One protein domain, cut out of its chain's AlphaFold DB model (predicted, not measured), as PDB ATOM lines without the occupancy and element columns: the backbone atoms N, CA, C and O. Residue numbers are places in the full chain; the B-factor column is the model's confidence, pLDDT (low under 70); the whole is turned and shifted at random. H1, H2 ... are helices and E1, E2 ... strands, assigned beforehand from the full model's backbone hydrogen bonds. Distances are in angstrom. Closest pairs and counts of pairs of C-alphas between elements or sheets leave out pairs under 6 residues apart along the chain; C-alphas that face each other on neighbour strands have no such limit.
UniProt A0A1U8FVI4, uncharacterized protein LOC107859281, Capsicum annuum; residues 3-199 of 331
ATOM      1  N   ASP A   3     130.871 155.255 277.070       88.69
ATOM      2  CA  ASP A   3     131.966 155.526 278.006       88.69
ATOM      3  C   ASP A   3     133.139 154.570 277.747       88.69
ATOM      4  O   ASP A   3     132.991 153.537 277.092       88.69
ATOM      5  N   ALA A   4     134.313 154.932 278.254       88.56
ATOM      6  CA  ALA A   4     135.556 154.207 278.072       88.56
ATOM      7  C   ALA A   4     136.267 154.018 279.417       88.56
ATOM      8  O   ALA A   4     136.506 154.979 280.154       88.56
ATOM      9  N   ILE A   5     136.684 152.792 279.724       87.19
ATOM     10  CA  ILE A   5     137.335 152.442 280.988       87.19
ATOM     11  C   ILE A   5     138.676 151.754 280.756       87.19
ATOM     12  O   ILE A   5     138.793 150.833 279.959       87.19
ATOM     13  N   PHE A   6     139.700 152.184 281.493       86.88
ATOM     14  CA  PHE A   6     141.024 151.564 281.430       86.88
ATOM     15  C   PHE A   6     141.028 150.175 282.068       86.88
ATOM     16  O   PHE A   6     140.388 149.956 283.111       86.88
ATOM     17  N   PHE A   7     141.800 149.268 281.471       86.56
ATOM     18  CA  PHE A   7     142.163 147.996 282.082       86.56
ATOM     19  C   PHE A   7     143.047 148.186 283.311       86.56
ATOM     20  O   PHE A   7     143.701 149.211 283.490       86.56
ATOM     21  N   LYS A   8     143.012 147.187 284.194       78.50
ATOM     22  CA  LYS A   8     143.849 147.120 285.398       78.50
ATOM     23  C   LYS A   8     144.822 145.937 285.377       78.50
ATOM     24  O   LYS A   8     145.598 145.786 286.313       78.50
ATOM     25  N   ALA A   9     144.744 145.089 284.353       69.12
ATOM     26  CA  ALA A   9     145.640 143.961 284.147       69.12
ATOM     27  C   ALA A   9     147.053 144.420 283.737       69.12
ATOM     28  O   ALA A   9     147.285 145.591 283.439       69.12
ATOM     29  N   LYS A  10     147.992 143.465 283.656       68.81
ATOM     30  CA  LYS A  10     149.343 143.673 283.094       68.81
ATOM     31  C   LYS A  10     149.301 144.253 281.669       68.81
ATOM     32  O   LYS A  10     150.217 144.960 281.258       68.81
ATOM     33  N   TYR A  11     148.229 143.964 280.934       67.19
ATOM     34  CA  TYR A  11     147.976 144.473 279.593       67.19
ATOM     35  C   TYR A  11     147.312 145.850 279.667       67.19
ATOM     36  O   TYR A  11     146.225 146.006 280.232       67.19
ATOM     37  N   ARG A  12     147.985 146.854 279.096       78.62
ATOM     38  CA  ARG A  12     147.426 148.195 278.907       78.62
ATOM     39  C   ARG A  12     146.339 148.131 277.831       78.62
ATOM     40  O   ARG A  12     146.445 147.348 276.893       78.62
ATOM     41  N   GLY A  13     145.288 148.923 277.999       87.50
ATOM     42  CA  GLY A  13     144.176 148.979 277.060       87.50
ATOM     43  C   GLY A  13     142.953 149.660 277.655       87.50
ATOM     44  O   GLY A  13     142.901 149.991 278.849       87.50
ATOM     45  N   VAL A  14     141.963 149.875 276.800       90.81
ATOM     46  CA  VAL A  14     140.714 150.558 277.112       90.81
ATOM     47  C   VAL A  14     139.553 149.724 276.590       90.81
ATOM     48  O   VAL A  14     139.548 149.275 275.450       90.81
ATOM     49  N   LEU A  15     138.543 149.548 277.435       91.88
ATOM     50  CA  LEU A  15     137.254 149.001 277.051       91.88
ATOM     51  C   LEU A  15     136.277 150.146 276.838       91.88
ATOM     52  O   LEU A  15     135.970 150.882 277.775       91.88
ATOM     53  N   ILE A  16     135.799 150.287 275.610       92.62
ATOM     54  CA  ILE A  16     134.728 151.209 275.243       92.62
ATOM     55  C   ILE A  16     133.420 150.427 275.264       92.62
ATOM     56  O   ILE A  16     133.348 149.323 274.730       92.62
ATOM     57  N   ILE A  17     132.387 150.980 275.896       92.12
ATOM     58  CA  ILE A  17     131.071 150.350 275.996       92.12
ATOM     59  C   ILE A  17     130.012 151.345 275.542       92.12
ATOM     60  O   ILE A  17     129.953 152.481 276.018       92.12
ATOM     61  N   ALA A  18     129.139 150.878 274.656       92.69
ATOM     62  CA  ALA A  18     127.909 151.551 274.292       92.69
ATOM     63  C   ALA A  18     126.720 150.845 274.952       92.69
ATOM     64  O   ALA A  18     126.533 149.636 274.805       92.69
ATOM     65  N   VAL A  19     125.883 151.607 275.651       92.31
ATOM     66  CA  VAL A  19     124.615 151.119 276.212       92.31
ATOM     67  C   VAL A  19     123.455 152.016 275.799       92.31
ATOM     68  O   VAL A  19     123.611 153.219 275.569       92.31
ATOM     69  N   SER A  20     122.272 151.427 275.754       90.38
ATOM     70  CA  SER A  20     120.979 152.091 275.620       90.38
ATOM     71  C   SER A  20     120.039 151.611 276.727       90.38
ATOM     72  O   SER A  20     120.485 151.025 277.719       90.38
ATOM     73  N   LYS A  21     118.747 151.886 276.573       87.81
ATOM     74  CA  LYS A  21     117.686 151.328 277.402       87.81
ATOM     75  C   LYS A  21     116.759 150.493 276.534       87.81
ATOM     76  O   LYS A  21     116.529 150.846 275.381       87.81
ATOM     77  N   ASP A  22     116.242 149.410 277.100       85.25
ATOM     78  CA  ASP A  22     115.110 148.699 276.509       85.25
ATOM     79  C   ASP A  22     113.778 149.390 276.852       85.25
ATOM     80  O   ASP A  22     113.724 150.336 277.642       85.25
ATOM     81  N   GLU A  23     112.685 148.904 276.266       80.44
ATOM     82  CA  GLU A  23     111.322 149.423 276.471       80.44
ATOM     83  C   GLU A  23     110.832 149.309 277.926       80.44
ATOM     84  O   GLU A  23     109.836 149.920 278.312       80.44
ATOM     85  N   ASN A  24     111.521 148.522 278.757       83.31
ATOM     86  CA  ASN A  24     111.246 148.386 280.182       83.31
ATOM     87  C   ASN A  24     112.269 149.163 281.034       83.31
ATOM     88  O   ASN A  24     112.458 148.852 282.210       83.31
ATOM     89  N   ASN A  25     112.929 150.169 280.447       84.38
ATOM     90  CA  ASN A  25     113.859 151.083 281.113       84.38
ATOM     91  C   ASN A  25     115.093 150.391 281.734       84.38
ATOM     92  O   ASN A  25     115.794 150.986 282.552       84.38
ATOM     93  N   ASN A  26     115.402 149.151 281.337       88.00
ATOM     94  CA  ASN A  26     116.600 148.456 281.804       88.00
ATOM     95  C   ASN A  26     117.805 148.797 280.922       88.00
ATOM     96  O   ASN A  26     117.670 149.017 279.720       88.00
ATOM     97  N   ILE A  27     119.011 148.733 281.494       90.31
ATOM     98  CA  ILE A  27     120.269 148.939 280.761       90.31
ATOM     99  C   ILE A  27     120.421 147.879 279.669       90.31
ATOM    100  O   ILE A  27     120.514 146.684 279.953       90.31
ATOM    101  N   PHE A  28     120.487 148.304 278.414       89.88
ATOM    102  CA  PHE A  28     120.663 147.435 277.260       89.88
ATOM    103  C   PHE A  28     122.053 147.653 276.643       89.88
ATOM    104  O   PHE A  28     122.263 148.656 275.957       89.88
ATOM    105  N   PRO A  29     123.035 146.769 276.897       91.19
ATOM    106  CA  PRO A  29     124.325 146.842 276.212       91.19
ATOM    107  C   PRO A  29     124.152 146.679 274.698       91.19
ATOM    108  O   PRO A  29     123.527 145.724 274.247       91.19
ATOM    109  N   LEU A  30     124.691 147.633 273.935       90.88
ATOM    110  CA  LEU A  30     124.635 147.664 272.471       90.88
ATOM    111  C   LEU A  30     125.902 147.078 271.852       90.88
ATOM    112  O   LEU A  30     125.830 146.222 270.980       90.88
ATOM    113  N   ALA A  31     127.060 147.555 272.307       92.12
ATOM    114  CA  ALA A  31     128.355 147.154 271.780       92.12
ATOM    115  C   ALA A  31     129.446 147.347 272.834       92.12
ATOM    116  O   ALA A  31     129.321 148.178 273.739       92.12
ATOM    117  N   PHE A  32     130.538 146.609 272.680       92.81
ATOM    118  CA  PHE A  32     131.781 146.844 273.397       92.81
ATOM    119  C   PHE A  32     132.958 146.738 272.427       92.81
ATOM    120  O   PHE A  32     132.881 146.022 271.433       92.81
ATOM    121  N   GLY A  33     134.033 147.465 272.707       92.75
ATOM    122  CA  GLY A  33     135.247 147.471 271.900       92.75
ATOM    123  C   GLY A  33     136.474 147.522 272.792       92.75
ATOM    124  O   GLY A  33     136.479 148.219 273.806       92.75
ATOM    125  N   ILE A  34     137.504 146.768 272.422       92.75
ATOM    126  CA  ILE A  34     138.791 146.757 273.110       92.75
ATOM    127  C   ILE A  34     139.781 147.498 272.223       92.75
ATOM    128  O   ILE A  34     139.963 147.127 271.068       92.75
ATOM    129  N   VAL A  35     140.392 148.540 272.769       92.19
ATOM    130  CA  VAL A  35     141.336 149.403 272.058       92.19
ATOM    131  C   VAL A  35     142.589 149.631 272.902       92.19
ATOM    132  O   VAL A  35     142.606 149.360 274.107       92.19
ATOM    133  N   ASP A  36     143.655 150.115 272.279       89.44
ATOM    134  CA  ASP A  36     144.951 150.341 272.916       89.44
ATOM    135  C   ASP A  36     144.921 151.539 273.884       89.44
ATOM    136  O   ASP A  36     145.497 151.478 274.976       89.44
ATOM    137  N   SER A  37     144.221 152.623 273.529       88.31
ATOM    138  CA  SER A  37     144.214 153.859 274.316       88.31
ATOM    139  C   SER A  37     142.998 154.761 274.042       88.31
ATOM    140  O   SER A  37     142.174 154.511 273.170       88.31
ATOM    141  N   LYS A  38     142.825 155.827 274.837       88.56
ATOM    142  CA  LYS A  38     141.755 156.824 274.634       88.56
ATOM    143  C   LYS A  38     142.198 157.884 273.621       88.56
ATOM    144  O   LYS A  38     142.375 159.043 273.990       88.56
ATOM    145  N   ASN A  39     142.404 157.483 272.372       88.19
ATOM    146  CA  ASN A  39     142.848 158.368 271.294       88.19
ATOM    147  C   ASN A  39     141.773 158.522 270.198       88.19
ATOM    148  O   ASN A  39     140.720 157.880 270.239       88.19
ATOM    149  N   ASN A  40     142.021 159.411 269.233       89.56
ATOM    150  CA  ASN A  40     141.065 159.682 268.159       89.56
ATOM    151  C   ASN A  40     140.838 158.457 267.257       89.56
ATOM    152  O   ASN A  40     139.701 158.200 266.876       89.56
ATOM    153  N   GLU A  41     141.877 157.680 266.954       91.62
ATOM    154  CA  GLU A  41     141.790 156.494 266.088       91.62
ATOM    155  C   GLU A  41     140.922 155.394 266.711       91.62
ATOM    156  O   GLU A  41     140.023 154.863 266.064       91.62
ATOM    157  N   SER A  42     141.124 155.125 267.999       92.56
ATOM    158  CA  SER A  42     140.382 154.156 268.805       92.56
ATOM    159  C   SER A  42     138.889 154.458 268.848       92.56
ATOM    160  O   SER A  42     138.050 153.589 268.600       92.56
ATOM    161  N   TYR A  43     138.535 155.710 269.151       92.88
ATOM    162  CA  TYR A  43     137.139 156.130 269.129       92.88
ATOM    163  C   TYR A  43     136.590 156.121 267.696       92.88
ATOM    164  O   TYR A  43     135.458 155.691 267.505       92.88
ATOM    165  N   ASN A  44     137.368 156.534 266.690       94.06
ATOM    166  CA  ASN A  44     136.919 156.556 265.299       94.06
ATOM    167  C   ASN A  44     136.579 155.143 264.822       94.06
ATOM    168  O   ASN A  44     135.493 154.918 264.292       94.06
ATOM    169  N   TRP A  45     137.457 154.175 265.085       94.81
ATOM    170  CA  TRP A  45     137.187 152.767 264.826       94.81
ATOM    171  C   TRP A  45     135.906 152.317 265.537       94.81
ATOM    172  O   TRP A  45     134.980 151.847 264.878       94.81
ATOM    173  N   PHE A  46     135.795 152.540 266.851       95.12
ATOM    174  CA  PHE A  46     134.634 152.095 267.626       95.12
ATOM    175  C   PHE A  46     133.313 152.692 267.120       95.12
ATOM    176  O   PHE A  46     132.335 151.965 266.961       95.12
ATOM    177  N   PHE A  47     133.262 153.999 266.852       94.06
ATOM    178  CA  PHE A  47     132.043 154.667 266.397       94.06
ATOM    179  C   PHE A  47     131.646 154.252 264.974       94.06
ATOM    180  O   PHE A  47     130.446 154.126 264.719       94.06
ATOM    181  N   ASN A  48     132.607 153.969 264.085       94.25
ATOM    182  CA  ASN A  48     132.326 153.406 262.760       94.25
ATOM    183  C   ASN A  48     131.762 151.982 262.857       94.25
ATOM    184  O   ASN A  48     130.745 151.687 262.231       94.25
ATOM    185  N   GLN A  49     132.355 151.125 263.697       94.50
ATOM    186  CA  GLN A  49     131.822 149.779 263.945       94.50
ATOM    187  C   GLN A  49     130.427 149.834 264.573       94.50
ATOM    188  O   GLN A  49     129.535 149.079 264.190       94.50
ATOM    189  N   LEU A  50     130.210 150.767 265.504       92.81
ATOM    190  CA  LEU A  50     128.899 150.988 266.098       92.81
ATOM    191  C   LEU A  50     127.880 151.415 265.033       92.81
ATOM    192  O   LEU A  50     126.783 150.869 265.020       92.81
ATOM    193  N   ARG A  51     128.254 152.324 264.117       90.88
ATOM    194  CA  ARG A  51     127.354 152.829 263.063       90.88
ATOM    195  C   ARG A  51     126.956 151.707 262.121       90.88
ATOM    196  O   ARG A  51     125.783 151.579 261.782       90.88
ATOM    197  N   TYR A  52     127.928 150.879 261.749       90.38
ATOM    198  CA  TYR A  52     127.707 149.689 260.941       90.38
ATOM    199  C   TYR A  52     126.751 148.700 261.626       90.38
ATOM    200  O   TYR A  52     125.835 148.192 260.990       90.38
ATOM    201  N   ALA A  53     126.920 148.461 262.930       87.62
ATOM    202  CA  ALA A  53     126.126 147.480 263.666       87.62
ATOM    203  C   ALA A  53     124.702 147.946 264.021       87.62
ATOM    204  O   ALA A  53     123.798 147.116 264.109       87.62
ATOM    205  N   THR A  54     124.493 149.239 264.295       81.81
ATOM    206  CA  THR A  54     123.180 149.753 264.731       81.81
ATOM    207  C   THR A  54     122.321 150.301 263.601       81.81
ATOM    208  O   THR A  54     121.129 150.522 263.830       81.81
ATOM    209  N   GLU A  55     122.931 150.532 262.433       82.56
ATOM    210  CA  GLU A  55     122.408 151.355 261.337       82.56
ATOM    211  C   GLU A  55     122.089 152.797 261.799       82.56
ATOM    212  O   GLU A  55     121.994 153.096 262.997       82.56
ATOM    213  N   LEU A  56     121.977 153.743 260.861       78.62
ATOM    214  CA  LEU A  56     121.567 155.108 261.202       78.62
ATOM    215  C   LEU A  56     120.057 155.126 261.472       78.62
ATOM    216  O   LEU A  56     119.271 154.631 260.668       78.62
ATOM    217  N   ARG A  57     119.650 155.722 262.595       79.19
ATOM    218  CA  ARG A  57     118.237 155.912 262.951       79.19
ATOM    219  C   ARG A  57     117.893 157.392 262.972       79.19
ATOM    220  O   ARG A  57     118.691 158.205 263.439       79.19
ATOM    221  N   GLU A  58     116.686 157.731 262.528       79.81
ATOM    222  CA  GLU A  58     116.179 159.099 262.628       79.81
ATOM    223  C   GLU A  58     116.150 159.578 264.086       79.81
ATOM    224  O   GLU A  58     115.780 158.834 264.999       79.81
ATOM    225  N   LYS A  59     116.518 160.848 264.297       83.81
ATOM    226  CA  LYS A  59     116.488 161.532 265.603       83.81
ATOM    227  C   LYS A  59     117.291 160.824 266.703       83.81
ATOM    228  O   LYS A  59     116.945 160.924 267.884       83.81
ATOM    229  N   LEU A  60     118.360 160.117 266.334       87.94
ATOM    230  CA  LEU A  60     119.266 159.482 267.285       87.94
ATOM    231  C   LEU A  60     120.016 160.542 268.114       87.94
ATOM    232  O   LEU A  60     120.558 161.518 267.589       87.94
ATOM    233  N   SER A  61     120.057 160.326 269.429       90.81
ATOM    234  CA  SER A  61     120.865 161.105 270.369       90.81
ATOM    235  C   SER A  61     121.971 160.234 270.950       90.81
ATOM    236  O   SER A  61     121.714 159.166 271.516       90.81
ATOM    237  N   ILE A  62     123.212 160.710 270.879       92.00
ATOM    238  CA  ILE A  62     124.353 160.066 271.536       92.00
ATOM    239  C   ILE A  62     124.676 160.862 272.794       92.00
ATOM    240  O   ILE A  62     124.916 162.057 272.723       92.00
ATOM    241  N   LEU A  63     124.692 160.203 273.953       92.19
ATOM    242  CA  LEU A  63     125.074 160.815 275.230       92.19
ATOM    243  C   LEU A  63     126.432 160.272 275.692       92.19
ATOM    244  O   LEU A  63     126.608 159.052 275.767       92.19
ATOM    245  N   SER A  64     127.368 161.147 276.049       90.50
ATOM    246  CA  SER A  64     128.673 160.759 276.604       90.50
ATOM    247  C   SER A  64     129.108 161.687 277.740       90.50
ATOM    248  O   SER A  64     128.482 162.712 278.017       90.50
ATOM    249  N   TYR A  65     130.213 161.354 278.405       83.12
ATOM    250  CA  TYR A  65     130.927 162.333 279.223       83.12
ATOM    251  C   TYR A  65     131.612 163.391 278.331       83.12
ATOM    252  O   TYR A  65     131.764 163.195 277.119       83.12
ATOM    253  N   ARG A  66     132.010 164.530 278.921       81.31
ATOM    254  CA  ARG A  66     132.678 165.635 278.207       81.31
ATOM    255  C   ARG A  66     134.118 165.230 277.855       81.31
ATOM    256  O   ARG A  66     135.006 165.346 278.696       81.31
ATOM    257  N   HIS A  67     134.336 164.730 276.635       83.00
ATOM    258  CA  HIS A  67     135.662 164.413 276.086       83.00
ATOM    259  C   HIS A  67     135.807 164.962 274.659       83.00
ATOM    260  O   HIS A  67     135.013 164.566 273.800       83.00
ATOM    261  N   PRO A  68     136.824 165.797 274.369       84.50
ATOM    262  CA  PRO A  68     136.996 166.416 273.051       84.50
ATOM    263  C   PRO A  68     137.048 165.412 271.894       84.50
ATOM    264  O   PRO A  68     136.343 165.587 270.906       84.50
ATOM    265  N   SER A  69     137.788 164.302 272.042       85.25
ATOM    266  CA  SER A  69     137.857 163.266 270.998       85.25
ATOM    267  C   SER A  69     136.497 162.653 270.673       85.25
ATOM    268  O   SER A  69     136.202 162.416 269.510       85.25
ATOM    269  N   ILE A  70     135.651 162.422 271.686       88.00
ATOM    270  CA  ILE A  70     134.322 161.834 271.470       88.00
ATOM    271  C   ILE A  70     133.434 162.832 270.727       88.00
ATOM    272  O   ILE A  70     132.754 162.442 269.787       88.00
ATOM    273  N   ALA A  71     133.477 164.112 271.112       89.00
ATOM    274  CA  ALA A  71     132.722 165.160 270.432       89.00
ATOM    275  C   ALA A  71     133.111 165.259 268.947       89.00
ATOM    276  O   ALA A  71     132.245 165.144 268.090       89.00
ATOM    277  N   ASN A  72     134.411 165.361 268.654       89.75
ATOM    278  CA  ASN A  72     134.919 165.437 267.282       89.75
ATOM    279  C   ASN A  72     134.483 164.231 266.430       89.75
ATOM    280  O   ASN A  72     134.088 164.368 265.278       89.75
ATOM    281  N   ILE A  73     134.525 163.031 267.006       91.69
ATOM    282  CA  ILE A  73     134.207 161.802 266.273       91.69
ATOM    283  C   ILE A  73     132.711 161.637 266.068       91.69
ATOM    284  O   ILE A  73     132.312 161.151 265.018       91.69
ATOM    285  N   ILE A  74     131.877 162.067 267.015       91.69
ATOM    286  CA  ILE A  74     130.429 162.094 266.799       91.69
ATOM    287  C   ILE A  74     130.093 163.065 265.665       91.69
ATOM    288  O   ILE A  74     129.343 162.679 264.780       91.69
ATOM    289  N   THR A  75     130.702 164.253 265.618       91.19
ATOM    290  CA  THR A  75     130.495 165.198 264.507       91.19
ATOM    291  C   THR A  75     130.865 164.593 263.149       91.19
ATOM    292  O   THR A  75     130.160 164.811 262.171       91.19
ATOM    293  N   ASN A  76     131.933 163.791 263.086       91.44
ATOM    294  CA  ASN A  76     132.412 163.213 261.825       91.44
ATOM    295  C   ASN A  76     131.679 161.921 261.424       91.44
ATOM    296  O   ASN A  76     131.366 161.721 260.255       91.44
ATOM    297  N   VAL A  77     131.427 161.022 262.380       92.19
ATOM    298  CA  VAL A  77     130.853 159.687 262.136       92.19
ATOM    299  C   VAL A  77     129.334 159.687 262.277       92.19
ATOM    300  O   VAL A  77     128.695 158.794 261.745       92.19
ATOM    301  N   TYR A  78     128.735 160.654 262.964       91.69
ATOM    302  CA  TYR A  78     127.286 160.777 263.149       91.69
ATOM    303  C   TYR A  78     126.827 162.242 263.010       91.69
ATOM    304  O   TYR A  78     126.225 162.776 263.946       91.69
ATOM    305  N   PRO A  79     127.088 162.912 261.870       90.50
ATOM    306  CA  PRO A  79     126.693 164.311 261.675       90.50
ATOM    307  C   PRO A  79     125.173 164.526 261.783       90.50
ATOM    308  O   PRO A  79     124.713 165.632 262.044       90.50
ATOM    309  N   GLU A  80     124.382 163.466 261.610       89.69
ATOM    310  CA  GLU A  80     122.920 163.475 261.676       89.69
ATOM    311  C   GLU A  80     122.388 163.306 263.112       89.69
ATOM    312  O   GLU A  80     121.191 163.457 263.369       89.69
ATOM    313  N   CYS A  81     123.260 162.954 264.063       90.19
ATOM    314  CA  CYS A  81     122.889 162.721 265.452       90.19
ATOM    315  C   CYS A  81     123.190 163.937 266.318       90.19
ATOM    316  O   CYS A  81     124.222 164.589 266.188       90.19
ATOM    317  N   GLN A  82     122.339 164.173 267.312       90.44
ATOM    318  CA  GLN A  82     122.611 165.201 268.305       90.44
ATOM    319  C   GLN A  82     123.488 164.635 269.425       90.44
ATOM    320  O   GLN A  82     123.170 163.606 270.037       90.44
ATOM    321  N   HIS A  83     124.591 165.325 269.723       92.50
ATOM    322  CA  HIS A  83     125.489 164.957 270.814       92.50
ATOM    323  C   HIS A  83     125.072 165.617 272.128       92.50
ATOM    324  O   HIS A  83     125.183 166.827 272.299       92.50
ATOM    325  N   GLY A  84     124.644 164.800 273.087       92.69
ATOM    326  CA  GLY A  84     124.451 165.208 274.470       92.69
ATOM    327  C   GLY A  84     125.693 164.962 275.335       92.69
ATOM    328  O   GLY A  84     126.347 163.918 275.242       92.69
ATOM    329  N   ILE A  85     125.954 165.864 276.274       91.88
ATOM    330  CA  ILE A  85     126.914 165.685 277.361       91.88
ATOM    331  C   ILE A  85     126.190 165.405 278.679       91.88
ATOM    332  O   ILE A  85     125.111 165.922 278.966       91.88
ATOM    333  N   CYS A  86     126.803 164.560 279.500       92.31
ATOM    334  CA  CYS A  86     126.293 164.213 280.819       92.31
ATOM    335  C   CYS A  86     126.271 165.427 281.764       92.31
ATOM    336  O   CYS A  86     127.326 165.998 282.067       92.31
ATOM    337  N   ILE A  87     125.092 165.759 282.305       93.69
ATOM    338  CA  ILE A  87     124.935 166.904 283.216       93.69
ATOM    339  C   ILE A  87     125.676 166.695 284.540       93.69
ATOM    340  O   ILE A  87     126.209 167.655 285.076       93.69
ATOM    341  N   TYR A  88     125.811 165.451 285.015       91.69
ATOM    342  CA  TYR A  88     126.567 165.133 286.232       91.69
ATOM    343  C   TYR A  88     128.056 165.471 286.078       91.69
ATOM    344  O   TYR A  88     128.677 166.047 286.968       91.69
ATOM    345  N   HIS A  89     128.644 165.168 284.915       88.56
ATOM    346  CA  HIS A  89     130.034 165.530 284.631       88.56
ATOM    347  C   HIS A  89     130.213 167.047 284.497       88.56
ATOM    348  O   HIS A  89     131.226 167.582 284.956       88.56
ATOM    349  N   LYS A  90     129.234 167.743 283.903       90.69
ATOM    350  CA  LYS A  90     129.227 169.212 283.818       90.69
ATOM    351  C   LYS A  90     129.096 169.844 285.212       90.69
ATOM    352  O   LYS A  90     129.917 170.688 285.559       90.69
ATOM    353  N   GLU A  91     128.186 169.350 286.050       91.75
ATOM    354  CA  GLU A  91     128.026 169.761 287.451       91.75
ATOM    355  C   GLU A  91     129.303 169.517 288.265       91.75
ATOM    356  O   GLU A  91     129.748 170.384 289.008       91.75
ATOM    357  N   LYS A  92     129.956 168.359 288.109       91.06
ATOM    358  CA  LYS A  92     131.202 168.045 288.824       91.06
ATOM    359  C   LYS A  92     132.321 169.036 288.503       91.06
ATOM    360  O   LYS A  92     133.110 169.373 289.384       91.06
ATOM    361  N   ASN A  93     132.409 169.488 287.255       89.94
ATOM    362  CA  ASN A  93     133.363 170.522 286.862       89.94
ATOM    363  C   ASN A  93     132.959 171.894 287.407       89.94
ATOM    364  O   ASN A  93     133.824 172.628 287.881       89.94
ATOM    365  N   LEU A  94     131.659 172.198 287.411       90.94
ATOM    366  CA  LEU A  94     131.120 173.416 288.000       90.94
ATOM    367  C   LEU A  94     131.434 173.492 289.500       90.94
ATOM    368  O   LEU A  94     132.032 174.462 289.948       90.94
ATOM    369  N   ARG A  95     131.171 172.418 290.252       92.19
ATOM    370  CA  ARG A  95     131.471 172.290 291.686       92.19
ATOM    371  C   ARG A  95     132.950 172.512 292.007       92.19
ATOM    372  O   ARG A  95     133.264 173.053 293.058       92.19
ATOM    373  N   LYS A  96     133.858 172.089 291.120       90.69
ATOM    374  CA  LYS A  96     135.308 172.287 291.293       90.69
ATOM    375  C   LYS A  96     135.750 173.737 291.094       90.69
ATOM    376  O   LYS A  96     136.724 174.137 291.717       90.69
ATOM    377  N   ARG A  97     135.096 174.482 290.196       88.50
ATOM    378  CA  ARG A  97     135.476 175.860 289.836       88.50
ATOM    379  C   ARG A  97     134.711 176.917 290.641       88.50
ATOM    380  O   ARG A  97     135.282 177.937 290.994       88.50
ATOM    381  N   TYR A  98     133.440 176.656 290.940       85.62
ATOM    382  CA  TYR A  98     132.480 177.607 291.503       85.62
ATOM    383  C   TYR A  98     131.610 176.914 292.561       85.62
ATOM    384  O   TYR A  98     130.408 176.722 292.373       85.62
ATOM    385  N   PHE A  99     132.219 176.458 293.658       83.25
ATOM    386  CA  PHE A  99     131.492 175.753 294.715       83.25
ATOM    387  C   PHE A  99     130.415 176.656 295.347       83.25
ATOM    388  O   PHE A  99     130.730 177.586 296.083       83.25
ATOM    389  N   SER A 100     129.144 176.385 295.041       91.00
ATOM    390  CA  SER A 100     127.971 177.038 295.629       91.00
ATOM    391  C   SER A 100     126.739 176.157 295.424       91.00
ATOM    392  O   SER A 100     126.371 175.862 294.287       91.00
ATOM    393  N   ASP A 101     126.084 175.745 296.510       91.19
ATOM    394  CA  ASP A 101     124.888 174.893 296.430       91.19
ATOM    395  C   ASP A 101     123.723 175.593 295.717       91.19
ATOM    396  O   ASP A 101     122.963 174.949 294.992       91.19
ATOM    397  N   VAL A 102     123.632 176.924 295.837       93.75
ATOM    398  CA  VAL A 102     122.649 177.741 295.109       93.75
ATOM    399  C   VAL A 102     122.887 177.645 293.604       93.75
ATOM    400  O   VAL A 102     121.968 177.329 292.852       93.75
ATOM    401  N   VAL A 103     124.134 177.839 293.160       94.19
ATOM    402  CA  VAL A 103     124.505 177.734 291.739       94.19
ATOM    403  C   VAL A 103     124.249 176.327 291.206       94.19
ATOM    404  O   VAL A 103     123.734 176.172 290.102       94.19
ATOM    405  N   LEU A 104     124.588 175.294 291.979       94.19
ATOM    406  CA  LEU A 104     124.394 173.899 291.577       94.19
ATOM    407  C   LEU A 104     122.906 173.548 291.436       94.19
ATOM    408  O   LEU A 104     122.528 172.886 290.469       94.19
ATOM    409  N   SER A 105     122.064 174.039 292.349       95.31
ATOM    410  CA  SER A 105     120.606 173.891 292.280       95.31
ATOM    411  C   SER A 105     120.019 174.600 291.055       95.31
ATOM    412  O   SER A 105     119.298 173.986 290.266       95.31
ATOM    413  N   LEU A 106     120.394 175.864 290.828       96.38
ATOM    414  CA  LEU A 106     119.951 176.626 289.657       96.38
ATOM    415  C   LEU A 106     120.415 175.975 288.345       96.38
ATOM    416  O   LEU A 106     119.629 175.856 287.408       96.38
ATOM    417  N   PHE A 107     121.658 175.487 288.289       96.12
ATOM    418  CA  PHE A 107     122.176 174.750 287.138       96.12
ATOM    419  C   PHE A 107     121.367 173.478 286.872       96.12
ATOM    420  O   PHE A 107     121.018 173.204 285.724       96.12
ATOM    421  N   TYR A 108     121.052 172.703 287.913       95.50
ATOM    422  CA  TYR A 108     120.241 171.497 287.770       95.50
ATOM    423  C   TYR A 108     118.839 171.823 287.235       95.50
ATOM    424  O   TYR A 108     118.359 171.152 286.317       95.50
ATOM    425  N   ASN A 109     118.212 172.890 287.734       95.75
ATOM    426  CA  ASN A 109     116.907 173.353 287.257       95.75
ATOM    427  C   ASN A 109     116.965 173.829 285.795       95.75
ATOM    428  O   ASN A 109     116.137 173.413 284.983       95.75
ATOM    429  N   ALA A 110     117.995 174.594 285.418       96.62
ATOM    430  CA  ALA A 110     118.244 174.981 284.029       96.62
ATOM    431  C   ALA A 110     118.451 173.751 283.126       96.62
ATOM    432  O   ALA A 110     117.871 173.639 282.050       96.62
ATOM    433  N   ALA A 111     119.242 172.773 283.565       95.31
ATOM    434  CA  ALA A 111     119.534 171.585 282.771       95.31
ATOM    435  C   ALA A 111     118.305 170.677 282.567       95.31
ATOM    436  O   ALA A 111     118.227 169.962 281.562       95.31
ATOM    437  N   THR A 112     117.361 170.685 283.513       93.56
ATOM    438  CA  THR A 112     116.227 169.750 283.564       93.56
ATOM    439  C   THR A 112     114.892 170.355 283.139       93.56
ATOM    440  O   THR A 112     113.984 169.589 282.822       93.56
ATOM    441  N   THR A 113     114.736 171.679 283.084       94.00
ATOM    442  CA  THR A 113     113.466 172.280 282.646       94.00
ATOM    443  C   THR A 113     113.090 171.865 281.219       94.00
ATOM    444  O   THR A 113     113.934 171.663 280.340       94.00
ATOM    445  N   TYR A 114     111.785 171.730 280.992       91.25
ATOM    446  CA  TYR A 114     111.222 171.458 279.676       91.25
ATOM    447  C   TYR A 114     111.061 172.730 278.834       91.25
ATOM    448  O   TYR A 114     111.094 172.644 277.608       91.25
ATOM    449  N   LYS A 115     110.913 173.909 279.455       92.50
ATOM    450  CA  LYS A 115     110.642 175.169 278.752       92.50
ATOM    451  C   LYS A 115     111.909 176.003 278.594       92.50
ATOM    452  O   LYS A 115     112.695 176.166 279.523       92.50
ATOM    453  N   ARG A 116     112.081 176.599 277.413       95.38
ATOM    454  CA  ARG A 116     113.197 177.525 277.151       95.38
ATOM    455  C   ARG A 116     113.074 178.828 277.942       95.38
ATOM    456  O   ARG A 116     114.084 179.380 278.346       95.38
ATOM    457  N   THR A 117     111.855 179.294 278.204       95.75
ATOM    458  CA  THR A 117     111.621 180.494 279.022       95.75
ATOM    459  C   THR A 117     112.141 180.311 280.446       95.75
ATOM    460  O   THR A 117     112.917 181.130 280.919       95.75
ATOM    461  N   GLU A 118     111.793 179.192 281.085       95.44
ATOM    462  CA  GLU A 118     112.285 178.827 282.420       95.44
ATOM    463  C   GLU A 118     113.806 178.642 282.430       95.44
ATOM    464  O   GLU A 118     114.469 179.055 283.377       95.44
ATOM    465  N   PHE A 119     114.378 178.073 281.361       97.31
ATOM    466  CA  PHE A 119     115.829 177.947 281.223       97.31
ATOM    467  C   PHE A 119     116.519 179.307 281.331       97.31
ATOM    468  O   PHE A 119     117.423 179.453 282.148       97.31
ATOM    469  N   TYR A 120     116.079 180.297 280.545       97.81
ATOM    470  CA  TYR A 120     116.674 181.632 280.589       97.81
ATOM    471  C   TYR A 120     116.480 182.292 281.952       97.81
ATOM    472  O   TYR A 120     117.434 182.851 282.474       97.81
ATOM    473  N   THR A 121     115.323 182.112 282.598       97.94
ATOM    474  CA  THR A 121     115.123 182.587 283.976       97.94
ATOM    475  C   THR A 121     116.169 182.017 284.938       97.94
ATOM    476  O   THR A 121     116.729 182.759 285.739       97.94
ATOM    477  N   PHE A 122     116.487 180.720 284.854       97.88
ATOM    478  CA  PHE A 122     117.534 180.133 285.694       97.88
ATOM    479  C   PHE A 122     118.941 180.614 285.322       97.88
ATOM    480  O   PHE A 122     119.766 180.778 286.216       97.88
ATOM    481  N   ILE A 123     119.231 180.853 284.039       97.56
ATOM    482  CA  ILE A 123     120.510 181.441 283.615       97.56
ATOM    483  C   ILE A 123     120.666 182.865 284.162       97.56
ATOM    484  O   ILE A 123     121.719 183.172 284.716       97.56
ATOM    485  N   ASP A 124     119.618 183.686 284.104       97.50
ATOM    486  CA  ASP A 124     119.620 185.049 284.649       97.50
ATOM    487  C   ASP A 124     119.829 185.037 286.174       97.50
ATOM    488  O   ASP A 124     120.597 185.828 286.720       97.50
ATOM    489  N   GLU A 125     119.177 184.113 286.889       97.06
ATOM    490  CA  GLU A 125     119.384 183.903 288.329       97.06
ATOM    491  C   GLU A 125     120.833 183.494 288.647       97.06
ATOM    492  O   GLU A 125     121.425 183.998 289.601       97.06
ATOM    493  N   ILE A 126     121.436 182.621 287.833       96.19
ATOM    494  CA  ILE A 126     122.850 182.243 287.971       96.19
ATOM    495  C   ILE A 126     123.754 183.453 287.731       96.19
ATOM    496  O   ILE A 126     124.707 183.644 288.485       96.19
ATOM    497  N   GLU A 127     123.460 184.279 286.724       96.00
ATOM    498  CA  GLU A 127     124.248 185.471 286.403       96.00
ATOM    499  C   GLU A 127     124.290 186.461 287.571       96.00
ATOM    500  O   GLU A 127     125.357 186.989 287.901       96.00
ATOM    501  N   LYS A 128     123.146 186.661 288.243       95.75
ATOM    502  CA  LYS A 128     123.041 187.502 289.447       95.75
ATOM    503  C   LYS A 128     123.921 186.994 290.591       95.75
ATOM    504  O   LYS A 128     124.443 187.802 291.353       95.75
ATOM    505  N   VAL A 129     124.076 185.674 290.724       94.00
ATOM    506  CA  VAL A 129     124.914 185.059 291.766       94.00
ATOM    507  C   VAL A 129     126.393 185.109 291.382       94.00
ATOM    508  O   VAL A 129     127.232 185.477 292.204       94.00
ATOM    509  N   ASN A 130     126.735 184.707 290.154       92.69
ATOM    510  CA  ASN A 130     128.106 184.692 289.656       92.69
ATOM    511  C   ASN A 130     128.159 184.667 288.116       92.69
ATOM    512  O   ASN A 130     127.941 183.630 287.487       92.69
ATOM    513  N   LYS A 131     128.572 185.785 287.512       93.62
ATOM    514  CA  LYS A 131     128.739 185.930 286.054       93.62
ATOM    515  C   LYS A 131     129.716 184.929 285.432       93.62
ATOM    516  O   LYS A 131     129.444 184.395 284.359       93.62
ATOM    517  N   GLY A 132     130.802 184.598 286.132       93.75
ATOM    518  CA  GLY A 132     131.796 183.630 285.654       93.75
ATOM    519  C   GLY A 132     131.228 182.216 285.488       93.75
ATOM    520  O   GLY A 132     131.743 181.424 284.700       93.75
ATOM    521  N   VAL A 133     130.130 181.891 286.179       94.44
ATOM    522  CA  VAL A 133     129.418 180.629 285.952       94.44
ATOM    523  C   VAL A 133     128.733 180.633 284.590       94.44
ATOM    524  O   VAL A 133     128.803 179.631 283.884       94.44
ATOM    525  N   VAL A 134     128.092 181.734 284.197       94.94
ATOM    526  CA  VAL A 134     127.412 181.833 282.896       94.94
ATOM    527  C   VAL A 134     128.421 181.745 281.755       94.94
ATOM    528  O   VAL A 134     128.203 180.989 280.811       94.94
ATOM    529  N   GLU A 135     129.574 182.403 281.889       94.00
ATOM    530  CA  GLU A 135     130.697 182.268 280.951       94.00
ATOM    531  C   GLU A 135     131.139 180.803 280.802       94.00
ATOM    532  O   GLU A 135     131.263 180.297 279.686       94.00
ATOM    533  N   TYR A 136     131.288 180.079 281.918       93.31
ATOM    534  CA  TYR A 136     131.594 178.648 281.894       93.31
ATOM    535  C   TYR A 136     130.497 177.811 281.221       93.31
ATOM    536  O   TYR A 136     130.783 176.857 280.492       93.31
ATOM    537  N   LEU A 137     129.225 178.115 281.489       93.75
ATOM    538  CA  LEU A 137     128.109 177.382 280.899       93.75
ATOM    539  C   LEU A 137     128.060 177.572 279.383       93.75
ATOM    540  O   LEU A 137     127.810 176.573 278.700       93.75
ATOM    541  N   ASN A 138     128.387 178.776 278.906       93.75
ATOM    542  CA  ASN A 138     128.465 179.173 277.499       93.75
ATOM    543  C   ASN A 138     129.669 178.585 276.742       93.75
ATOM    544  O   ASN A 138     129.678 178.635 275.517       93.75
ATOM    545  N   GLU A 139     130.639 177.949 277.419       91.75
ATOM    546  CA  GLU A 139     131.670 177.136 276.745       91.75
ATOM    547  C   GLU A 139     131.062 175.973 275.928       91.75
ATOM    548  O   GLU A 139     131.739 175.379 275.091       91.75
ATOM    549  N   GLU A 140     129.821 175.571 276.222       91.12
ATOM    550  CA  GLU A 140     129.118 174.495 275.526       91.12
ATOM    551  C   GLU A 140     127.678 174.906 275.233       91.12
ATOM    552  O   GLU A 140     126.932 175.266 276.149       91.12
ATOM    553  N   GLU A 141     127.264 174.731 273.981       93.06
ATOM    554  CA  GLU A 141     125.903 175.013 273.526       93.06
ATOM    555  C   GLU A 141     124.838 174.334 274.416       93.06
ATOM    556  O   GLU A 141     124.985 173.146 274.760       93.06
ATOM    557  N   PRO A 142     123.761 175.050 274.803       94.50
ATOM    558  CA  PRO A 142     122.658 174.500 275.593       94.50
ATOM    559  C   PRO A 142     122.089 173.195 275.033       94.50
ATOM    560  O   PRO A 142     121.776 172.286 275.798       94.50
ATOM    561  N   GLU A 143     122.040 173.043 273.712       93.19
ATOM    562  CA  GLU A 143     121.620 171.861 272.954       93.19
ATOM    563  C   GLU A 143     122.318 170.574 273.414       93.19
ATOM    564  O   GLU A 143     121.750 169.477 273.346       93.19
ATOM    565  N   ARG A 144     123.556 170.696 273.908       92.06
ATOM    566  CA  ARG A 144     124.355 169.559 274.364       92.06
ATOM    567  C   ARG A 144     123.992 169.124 275.776       92.06
ATOM    568  O   ARG A 144     124.194 167.962 276.107       92.06
ATOM    569  N   TRP A 145     123.470 169.992 276.637       93.75
ATOM    570  CA  TRP A 145     123.276 169.651 278.054       93.75
ATOM    571  C   TRP A 145     121.858 169.897 278.569       93.75
ATOM    572  O   TRP A 145     121.328 169.036 279.275       93.75
ATOM    573  N   ALA A 146     121.213 170.986 278.166       94.44
ATOM    574  CA  ALA A 146     119.871 171.357 278.587       94.44
ATOM    575  C   ALA A 146     118.792 170.521 277.885       94.44
ATOM    576  O   ALA A 146     118.853 170.249 276.685       94.44
ATOM    577  N   ARG A 147     117.772 170.102 278.640       93.62
ATOM    578  CA  ARG A 147     116.636 169.345 278.097       93.62
ATOM    579  C   ARG A 147     115.830 170.170 277.091       93.62
ATOM    580  O   ARG A 147     115.543 169.663 276.015       93.62
ATOM    581  N   SER A 148     115.519 171.423 277.413       93.50
ATOM    582  CA  SER A 148     114.676 172.321 276.604       93.50
ATOM    583  C   SER A 148     115.269 172.731 275.242       93.50
ATOM    584  O   SER A 148     114.548 173.243 274.379       93.50
ATOM    585  N   PHE A 149     116.568 172.502 275.026       93.44
ATOM    586  CA  PHE A 149     117.265 172.796 273.765       93.44
ATOM    587  C   PHE A 149     117.572 171.545 272.938       93.44
ATOM    588  O   PHE A 149     117.810 171.649 271.738       93.44
ATOM    589  N   HIS A 150     117.529 170.355 273.539       90.31
ATOM    590  CA  HIS A 150     117.782 169.117 272.811       90.31
ATOM    591  C   HIS A 150     116.580 168.778 271.915       90.31
ATOM    592  O   HIS A 150     115.463 168.623 272.403       90.31
ATOM    593  N   THR A 151     116.797 168.680 270.604       86.12
ATOM    594  CA  THR A 151     115.744 168.496 269.593       86.12
ATOM    595  C   THR A 151     115.499 167.023 269.273       86.12
ATOM    596  O   THR A 151     114.380 166.643 268.922       86.12
ATOM    597  N   ASN A 152     116.522 166.183 269.425       87.81
ATOM    598  CA  ASN A 152     116.425 164.742 269.230       87.81
ATOM    599  C   ASN A 152     115.893 164.020 270.480       87.81
ATOM    600  O   ASN A 152     115.736 164.581 271.568       87.81
ATOM    601  N   ARG A 153     115.590 162.726 270.335       79.12
ATOM    602  CA  ARG A 153     114.975 161.942 271.408       79.12
ATOM    603  C   ARG A 153     116.028 161.434 272.386       79.12
ATOM    604  O   ARG A 153     116.660 160.402 272.170       79.12
ATOM    605  N   ARG A 154     116.154 162.119 273.525       79.69
ATOM    606  CA  ARG A 154     116.996 161.665 274.648       79.69
ATOM    607  C   ARG A 154     116.257 160.829 275.700       79.69
ATOM    608  O   ARG A 154     116.912 160.403 276.640       79.69
ATOM    609  N   TYR A 155     114.945 160.590 275.574       76.00
ATOM    610  CA  TYR A 155     114.112 159.784 276.499       76.00
ATOM    611  C   TYR A 155     114.415 160.035 277.989       76.00
ATOM    612  O   TYR A 155     114.736 159.116 278.746       76.00
ATOM    613  N   ASN A 156     114.412 161.309 278.391       78.31
ATOM    614  CA  ASN A 156     114.737 161.750 279.751       78.31
ATOM    615  C   ASN A 156     116.140 161.322 280.268       78.31
ATOM    616  O   ASN A 156     116.421 161.278 281.465       78.31
ATOM    617  N   MET A 157     117.073 161.002 279.369       86.44
ATOM    618  CA  MET A 157     118.447 160.652 279.719       86.44
ATOM    619  C   MET A 157     119.315 161.910 279.775       86.44
ATOM    620  O   MET A 157     119.754 162.445 278.750       86.44
ATOM    621  N   LEU A 158     119.566 162.385 280.998       88.25
ATOM    622  CA  LEU A 158     120.452 163.527 281.259       88.25
ATOM    623  C   LEU A 158     121.852 163.134 281.741       88.25
ATOM    624  O   LEU A 158     122.805 163.902 281.596       88.25
ATOM    625  N   THR A 159     121.991 161.923 282.273       89.12
ATOM    626  CA  THR A 159     123.224 161.425 282.884       89.12
ATOM    627  C   THR A 159     123.712 160.144 282.216       89.12
ATOM    628  O   THR A 159     122.954 159.413 281.582       89.12
ATOM    629  N   THR A 160     124.995 159.841 282.391       87.88
ATOM    630  CA  THR A 160     125.652 158.605 281.936       87.88
ATOM    631  C   THR A 160     125.540 157.458 282.946       87.88
ATOM    632  O   THR A 160     126.234 156.455 282.810       87.88
ATOM    633  N   ASN A 161     124.620 157.536 283.918       87.06
ATOM    634  CA  ASN A 161     124.487 156.553 285.002       87.06
ATOM    635  C   ASN A 161     124.357 155.104 284.501       87.06
ATOM    636  O   ASN A 161     124.894 154.192 285.122       87.06
ATOM    637  N   ASN A 162     123.679 154.868 283.371       86.25
ATOM    638  CA  ASN A 162     123.522 153.511 282.832       86.25
ATOM    639  C   ASN A 162     124.848 152.927 282.339       86.25
ATOM    640  O   ASN A 162     125.134 151.754 282.576       86.25
ATOM    641  N   VAL A 163     125.665 153.731 281.650       86.25
ATOM    642  CA  VAL A 163     126.971 153.257 281.172       86.25
ATOM    643  C   VAL A 163     127.955 153.134 282.334       86.25
ATOM    644  O   VAL A 163     128.675 152.146 282.420       86.25
ATOM    645  N   GLU A 164     127.887 154.040 283.310       86.94
ATOM    646  CA  GLU A 164     128.671 153.952 284.545       86.94
ATOM    647  C   GLU A 164     128.305 152.717 285.385       86.94
ATOM    648  O   GLU A 164     129.187 152.027 285.893       86.94
ATOM    649  N   SER A 165     127.019 152.374 285.482       88.94
ATOM    650  CA  SER A 165     126.554 151.154 286.147       88.94
ATOM    651  C   SER A 165     127.084 149.898 285.444       88.94
ATOM    652  O   SER A 165     127.621 148.999 286.096       88.94
ATOM    653  N   MET A 166     127.050 149.865 284.107       87.62
ATOM    654  CA  MET A 166     127.654 148.774 283.335       87.62
ATOM    655  C   MET A 166     129.171 148.679 283.572       87.62
ATOM    656  O   MET A 166     129.710 147.586 283.754       87.62
ATOM    657  N   ASN A 167     129.864 149.814 283.670       86.69
ATOM    658  CA  ASN A 167     131.289 149.836 284.003       86.69
ATOM    659  C   ASN A 167     131.578 149.225 285.381       86.69
ATOM    660  O   ASN A 167     132.608 148.570 285.561       86.69
ATOM    661  N   VAL A 168     130.680 149.399 286.360       88.00
ATOM    662  CA  VAL A 168     130.791 148.754 287.678       88.00
ATOM    663  C   VAL A 168     130.639 147.235 287.560       88.00
ATOM    664  O   VAL A 168     131.450 146.506 288.136       88.00
ATOM    665  N   VAL A 169     129.675 146.744 286.774       87.56
ATOM    666  CA  VAL A 169     129.479 145.300 286.521       87.56
ATOM    667  C   VAL A 169     130.728 144.660 285.903       87.56
ATOM    668  O   VAL A 169     131.109 143.538 286.256       87.56
ATOM    669  N   LEU A 170     131.401 145.394 285.017       86.94
ATOM    670  CA  LEU A 170     132.613 144.957 284.322       86.94
ATOM    671  C   LEU A 170     133.898 145.283 285.098       86.94
ATOM    672  O   LEU A 170     134.998 144.973 284.656       86.94
ATOM    673  N   ARG A 171     133.810 145.872 286.296       86.00
ATOM    674  CA  ARG A 171     134.984 146.372 287.029       86.00
ATOM    675  C   ARG A 171     136.013 145.287 287.344       86.00
ATOM    676  O   ARG A 171     137.209 145.586 287.278       86.00
ATOM    677  N   LYS A 172     135.551 144.083 287.715       84.88
ATOM    678  CA  LYS A 172     136.396 142.933 288.093       84.88
ATOM    679  C   LYS A 172     137.048 142.266 286.881       84.88
ATOM    680  O   LYS A 172     138.203 141.866 286.974       84.88
ATOM    681  N   SER A 173     136.357 142.207 285.744       85.62
ATOM    682  CA  SER A 173     136.885 141.552 284.543       85.62
ATOM    683  C   SER A 173     138.073 142.290 283.930       85.62
ATOM    684  O   SER A 173     138.879 141.685 283.240       85.62
ATOM    685  N   ARG A 174     138.266 143.573 284.258       87.38
ATOM    686  CA  ARG A 174     139.425 144.379 283.830       87.38
ATOM    687  C   ARG A 174     140.780 143.917 284.368       87.38
ATOM    688  O   ARG A 174     141.795 144.500 283.991       87.38
ATOM    689  N   LEU A 175     140.789 142.985 285.320       87.88
ATOM    690  CA  LEU A 175     142.004 142.353 285.841       87.88
ATOM    691  C   LEU A 175     142.373 141.084 285.060       87.88
ATOM    692  O   LEU A 175     143.472 140.568 285.233       87.88
ATOM    693  N   LEU A 176     141.466 140.588 284.217       88.81
ATOM    694  CA  LEU A 176     141.674 139.387 283.420       88.81
ATOM    695  C   LEU A 176     142.507 139.707 282.167       88.81
ATOM    696  O   LEU A 176     142.494 140.848 281.691       88.81
ATOM    697  N   PRO A 177     143.204 138.710 281.592       89.56
ATOM    698  CA  PRO A 177     143.707 138.790 280.223       89.56
ATOM    699  C   PRO A 177     142.576 139.078 279.226       89.56
ATOM    700  O   PRO A 177     141.412 138.807 279.519       89.56
ATOM    701  N   ILE A 178     142.917 139.569 278.029       89.31
ATOM    702  CA  ILE A 178     141.933 139.972 277.004       89.31
ATOM    703  C   ILE A 178     140.919 138.857 276.713       89.31
ATOM    704  O   ILE A 178     139.719 139.118 276.721       89.31
ATOM    705  N   LEU A 179     141.378 137.614 276.541       91.06
ATOM    706  CA  LEU A 179     140.490 136.472 276.297       91.06
ATOM    707  C   LEU A 179     139.520 136.242 277.466       91.06
ATOM    708  O   LEU A 179     138.312 136.198 277.264       91.06
ATOM    709  N   GLY A 180     140.024 136.231 278.704       91.75
ATOM    710  CA  GLY A 180     139.179 136.080 279.894       91.75
ATOM    711  C   GLY A 180     138.197 137.241 280.097       91.75
ATOM    712  O   GLY A 180     137.089 137.041 280.595       91.75
ATOM    713  N   LEU A 181     138.568 138.459 279.694       90.56
ATOM    714  CA  LEU A 181     137.664 139.607 279.677       90.56
ATOM    715  C   LEU A 181     136.530 139.411 278.663       90.56
ATOM    716  O   LEU A 181     135.374 139.658 279.010       90.56
ATOM    717  N   ILE A 182     136.853 138.988 277.436       91.81
ATOM    718  CA  ILE A 182     135.863 138.727 276.381       91.81
ATOM    719  C   ILE A 182     134.901 137.629 276.837       91.81
ATOM    720  O   ILE A 182     133.689 137.839 276.790       91.81
ATOM    721  N   ASP A 183     135.415 136.523 277.374       94.19
ATOM    722  CA  ASP A 183     134.593 135.429 277.900       94.19
ATOM    723  C   ASP A 183     133.681 135.898 279.036       94.19
ATOM    724  O   ASP A 183     132.498 135.549 279.089       94.19
ATOM    725  N   TYR A 184     134.192 136.735 279.944       92.88
ATOM    726  CA  TYR A 184     133.381 137.304 281.018       92.88
ATOM    727  C   TYR A 184     132.249 138.183 280.475       92.88
ATOM    728  O   TYR A 184     131.104 138.047 280.914       92.88
ATOM    729  N   ILE A 185     132.550 139.082 279.530       91.62
ATOM    730  CA  ILE A 185     131.546 139.950 278.902       91.62
ATOM    731  C   ILE A 185     130.502 139.091 278.188       91.62
ATOM    732  O   ILE A 185     129.307 139.276 278.413       91.62
ATOM    733  N   HIS A 186     130.935 138.115 277.391       92.12
ATOM    734  CA  HIS A 186     130.046 137.240 276.639       92.12
ATOM    735  C   HIS A 186     129.106 136.461 277.571       92.12
ATOM    736  O   HIS A 186     127.890 136.483 277.378       92.12
ATOM    737  N   ASN A 187     129.629 135.867 278.646       93.19
ATOM    738  CA  ASN A 187     128.811 135.170 279.639       93.19
ATOM    739  C   ASN A 187     127.817 136.105 280.344       93.19
ATOM    740  O   ASN A 187     126.659 135.733 280.553       93.19
ATOM    741  N   LYS A 188     128.223 137.341 280.669       91.50
ATOM    742  CA  LYS A 188     127.319 138.344 281.257       91.50
ATOM    743  C   LYS A 188     126.195 138.737 280.311       91.50
ATOM    744  O   LYS A 188     125.042 138.775 280.739       91.50
ATOM    745  N   LEU A 189     126.507 138.988 279.042       90.44
ATOM    746  CA  LEU A 189     125.505 139.298 278.024       90.44
ATOM    747  C   LEU A 189     124.550 138.118 277.818       90.44
ATOM    748  O   LEU A 189     123.337 138.310 277.826       90.44
ATOM    749  N   LYS A 190     125.076 136.892 277.723       92.50
ATOM    750  CA  LYS A 190     124.272 135.673 277.566       92.50
ATOM    751  C   LYS A 190     123.286 135.486 278.719       92.50
ATOM    752  O   LYS A 190     122.104 135.273 278.460       92.50
ATOM    753  N   SER A 191     123.740 135.628 279.967       91.75
ATOM    754  CA  SER A 191     122.866 135.568 281.151       91.75
ATOM    755  C   SER A 191     121.785 136.647 281.103       91.75
ATOM    756  O   SER A 191     120.606 136.346 281.263       91.75
ATOM    757  N   LEU A 192     122.168 137.895 280.804       89.50
ATOM    758  CA  LEU A 192     121.241 139.025 280.735       89.50
ATOM    759  C   LEU A 192     120.138 138.800 279.690       89.50
ATOM    760  O   LEU A 192     118.959 139.023 279.967       89.50
ATOM    761  N   PHE A 193     120.504 138.356 278.486       89.50
ATOM    762  CA  PHE A 193     119.537 138.086 277.422       89.50
ATOM    763  C   PHE A 193     118.675 136.860 277.714       89.50
ATOM    764  O   PHE A 193     117.478 136.880 277.425       89.50
ATOM    765  N   TYR A 194     119.245 135.824 278.331       90.69
ATOM    766  CA  TYR A 194     118.488 134.655 278.763       90.69
ATOM    767  C   TYR A 194     117.427 135.029 279.804       90.69
ATOM    768  O   TYR A 194     116.251 134.734 279.608       90.69
ATOM    769  N   GLU A 195     117.797 135.762 280.857       88.19
ATOM    770  CA  GLU A 195     116.855 136.233 281.880       88.19
ATOM    771  C   GLU A 195     115.737 137.099 281.291       88.19
ATOM    772  O   GLU A 195     114.577 136.968 281.679       88.19
ATOM    773  N   ARG A 196     116.059 137.972 280.327       86.50
ATOM    774  CA  ARG A 196     115.059 138.784 279.619       86.50
ATOM    775  C   ARG A 196     114.096 137.937 278.801       86.50
ATOM    776  O   ARG A 196     112.893 138.177 278.867       86.50
ATOM    777  N   LYS A 197     114.608 136.943 278.070       85.62
ATOM    778  CA  LYS A 197     113.784 135.992 277.315       85.62
ATOM    779  C   LYS A 197     112.843 135.225 278.246       85.62
ATOM    780  O   LYS A 197     111.663 135.109 277.945       85.62
ATOM    781  N   MET A 198     113.342 134.746 279.384       86.75
ATOM    782  CA  MET A 198     112.510 134.035 280.360       86.75
ATOM    783  C   MET A 198     111.429 134.947 280.960       86.75
ATOM    784  O   MET A 198     110.300 134.515 281.142       86.75
ATOM    785  N   LYS A 199     111.738 136.225 281.224       80.69
ATOM    786  CA  LYS A 199     110.760 137.205 281.735       80.69
ATOM    787  C   LYS A 199     109.692 137.599 280.709       80.69
ATOM    788  O   LYS A 199     108.585 137.950 281.116       80.69
TER     789      LYS A 199
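This is residues 3 to 199 of the 331 residues of the protein "uncharacterized protein LOC107859281" of Capsicum annuum (UniProt A0A1U8FVI4). Two lobes stand at either end of a small two-stranded middle: in one, a three-stranded sheet, E1 E2 E3, lies between H1 and H8, with the long helix H9 passing its edge strand E3; in the other, H3, H4, H5 and H6 fold back and forth. The parallel strands E4 and E5 lie in the middle, and residues 194 to 199 of H9 stick out. The printed part has 197 residues, with named elements in the order E1 E2 E3 H1 E4 H2 E5 H3 H4 H5 H6 H7 H8 H9, and its class is mixed, helices and strands. It is compact, with a radius of gyration of the C-alphas of 18.5 A, and spans 55 by 37 by 32 A, only just elongated.

E1, residues 3 to 6, begins at C-alpha 3 (131.966, 155.526, 278.006). E2 is residues 14 to 21, 23.0 A long, and E3 residues 27 to 35, 22.8 A, bends by 59 degrees at residue 30. H1 is residues 40 to 54, 20.7 A; E4 61 to 64; H2 68 to 77; E5 82 to 85. H3, residues 87 to 97, begins at (124.935, 166.904, 283.216); H4 is 101 to 112, H5 116 to 129, 20.2 A, H6 131 to 138, H7 142 to 145 and H8 161 to 169. H9, residues 178 to 199, 31.7 A, ends at (110.760, 137.205, 281.735).

E1, E2 and E3 form a meander, each strand the antiparallel neighbour of the one before: N 5 and O 15 are 2.8 A apart, N 16 and O 33 2.8 A. H1 and H8 are on opposite faces of this sheet, three layers, at heights of 9.0 A and 7.2 A; H9 only grazes it with residues 178 to 193. H1 and H2 touch at a steep tilt of 43 degrees, closest at the C-alphas of Asn 40 and Ser 69, 5.6 A. E4, H2 and E5 are a strand-helix-strand unit, two parallel neighbour strands with a helix between, and its crossover is right-handed; N 84 and O 62 are 2.8 A apart. The closest C-alphas of E5 and H7 are Gly 84 and Arg 144, 4.4 A. H3 and H4, H4 and H5, and H5 and H6 are helical hairpins; H4 and H5 touch at a shallow tilt of 16 degrees, closest at the C-alphas of Ala 110 and Phe 119, 4.7 A. Every O i to N i+4 pair is within hydrogen-bond range in H1 to H6, H8 and H9; H7 is too short for one.

The C-alphas of Lys 128 and Leu 179, the two farthest apart, are 55.5 A apart. The printed part has no cut, and its one long link is H7 to H8. Residues 9 to 11 are under 70 in pLDDT.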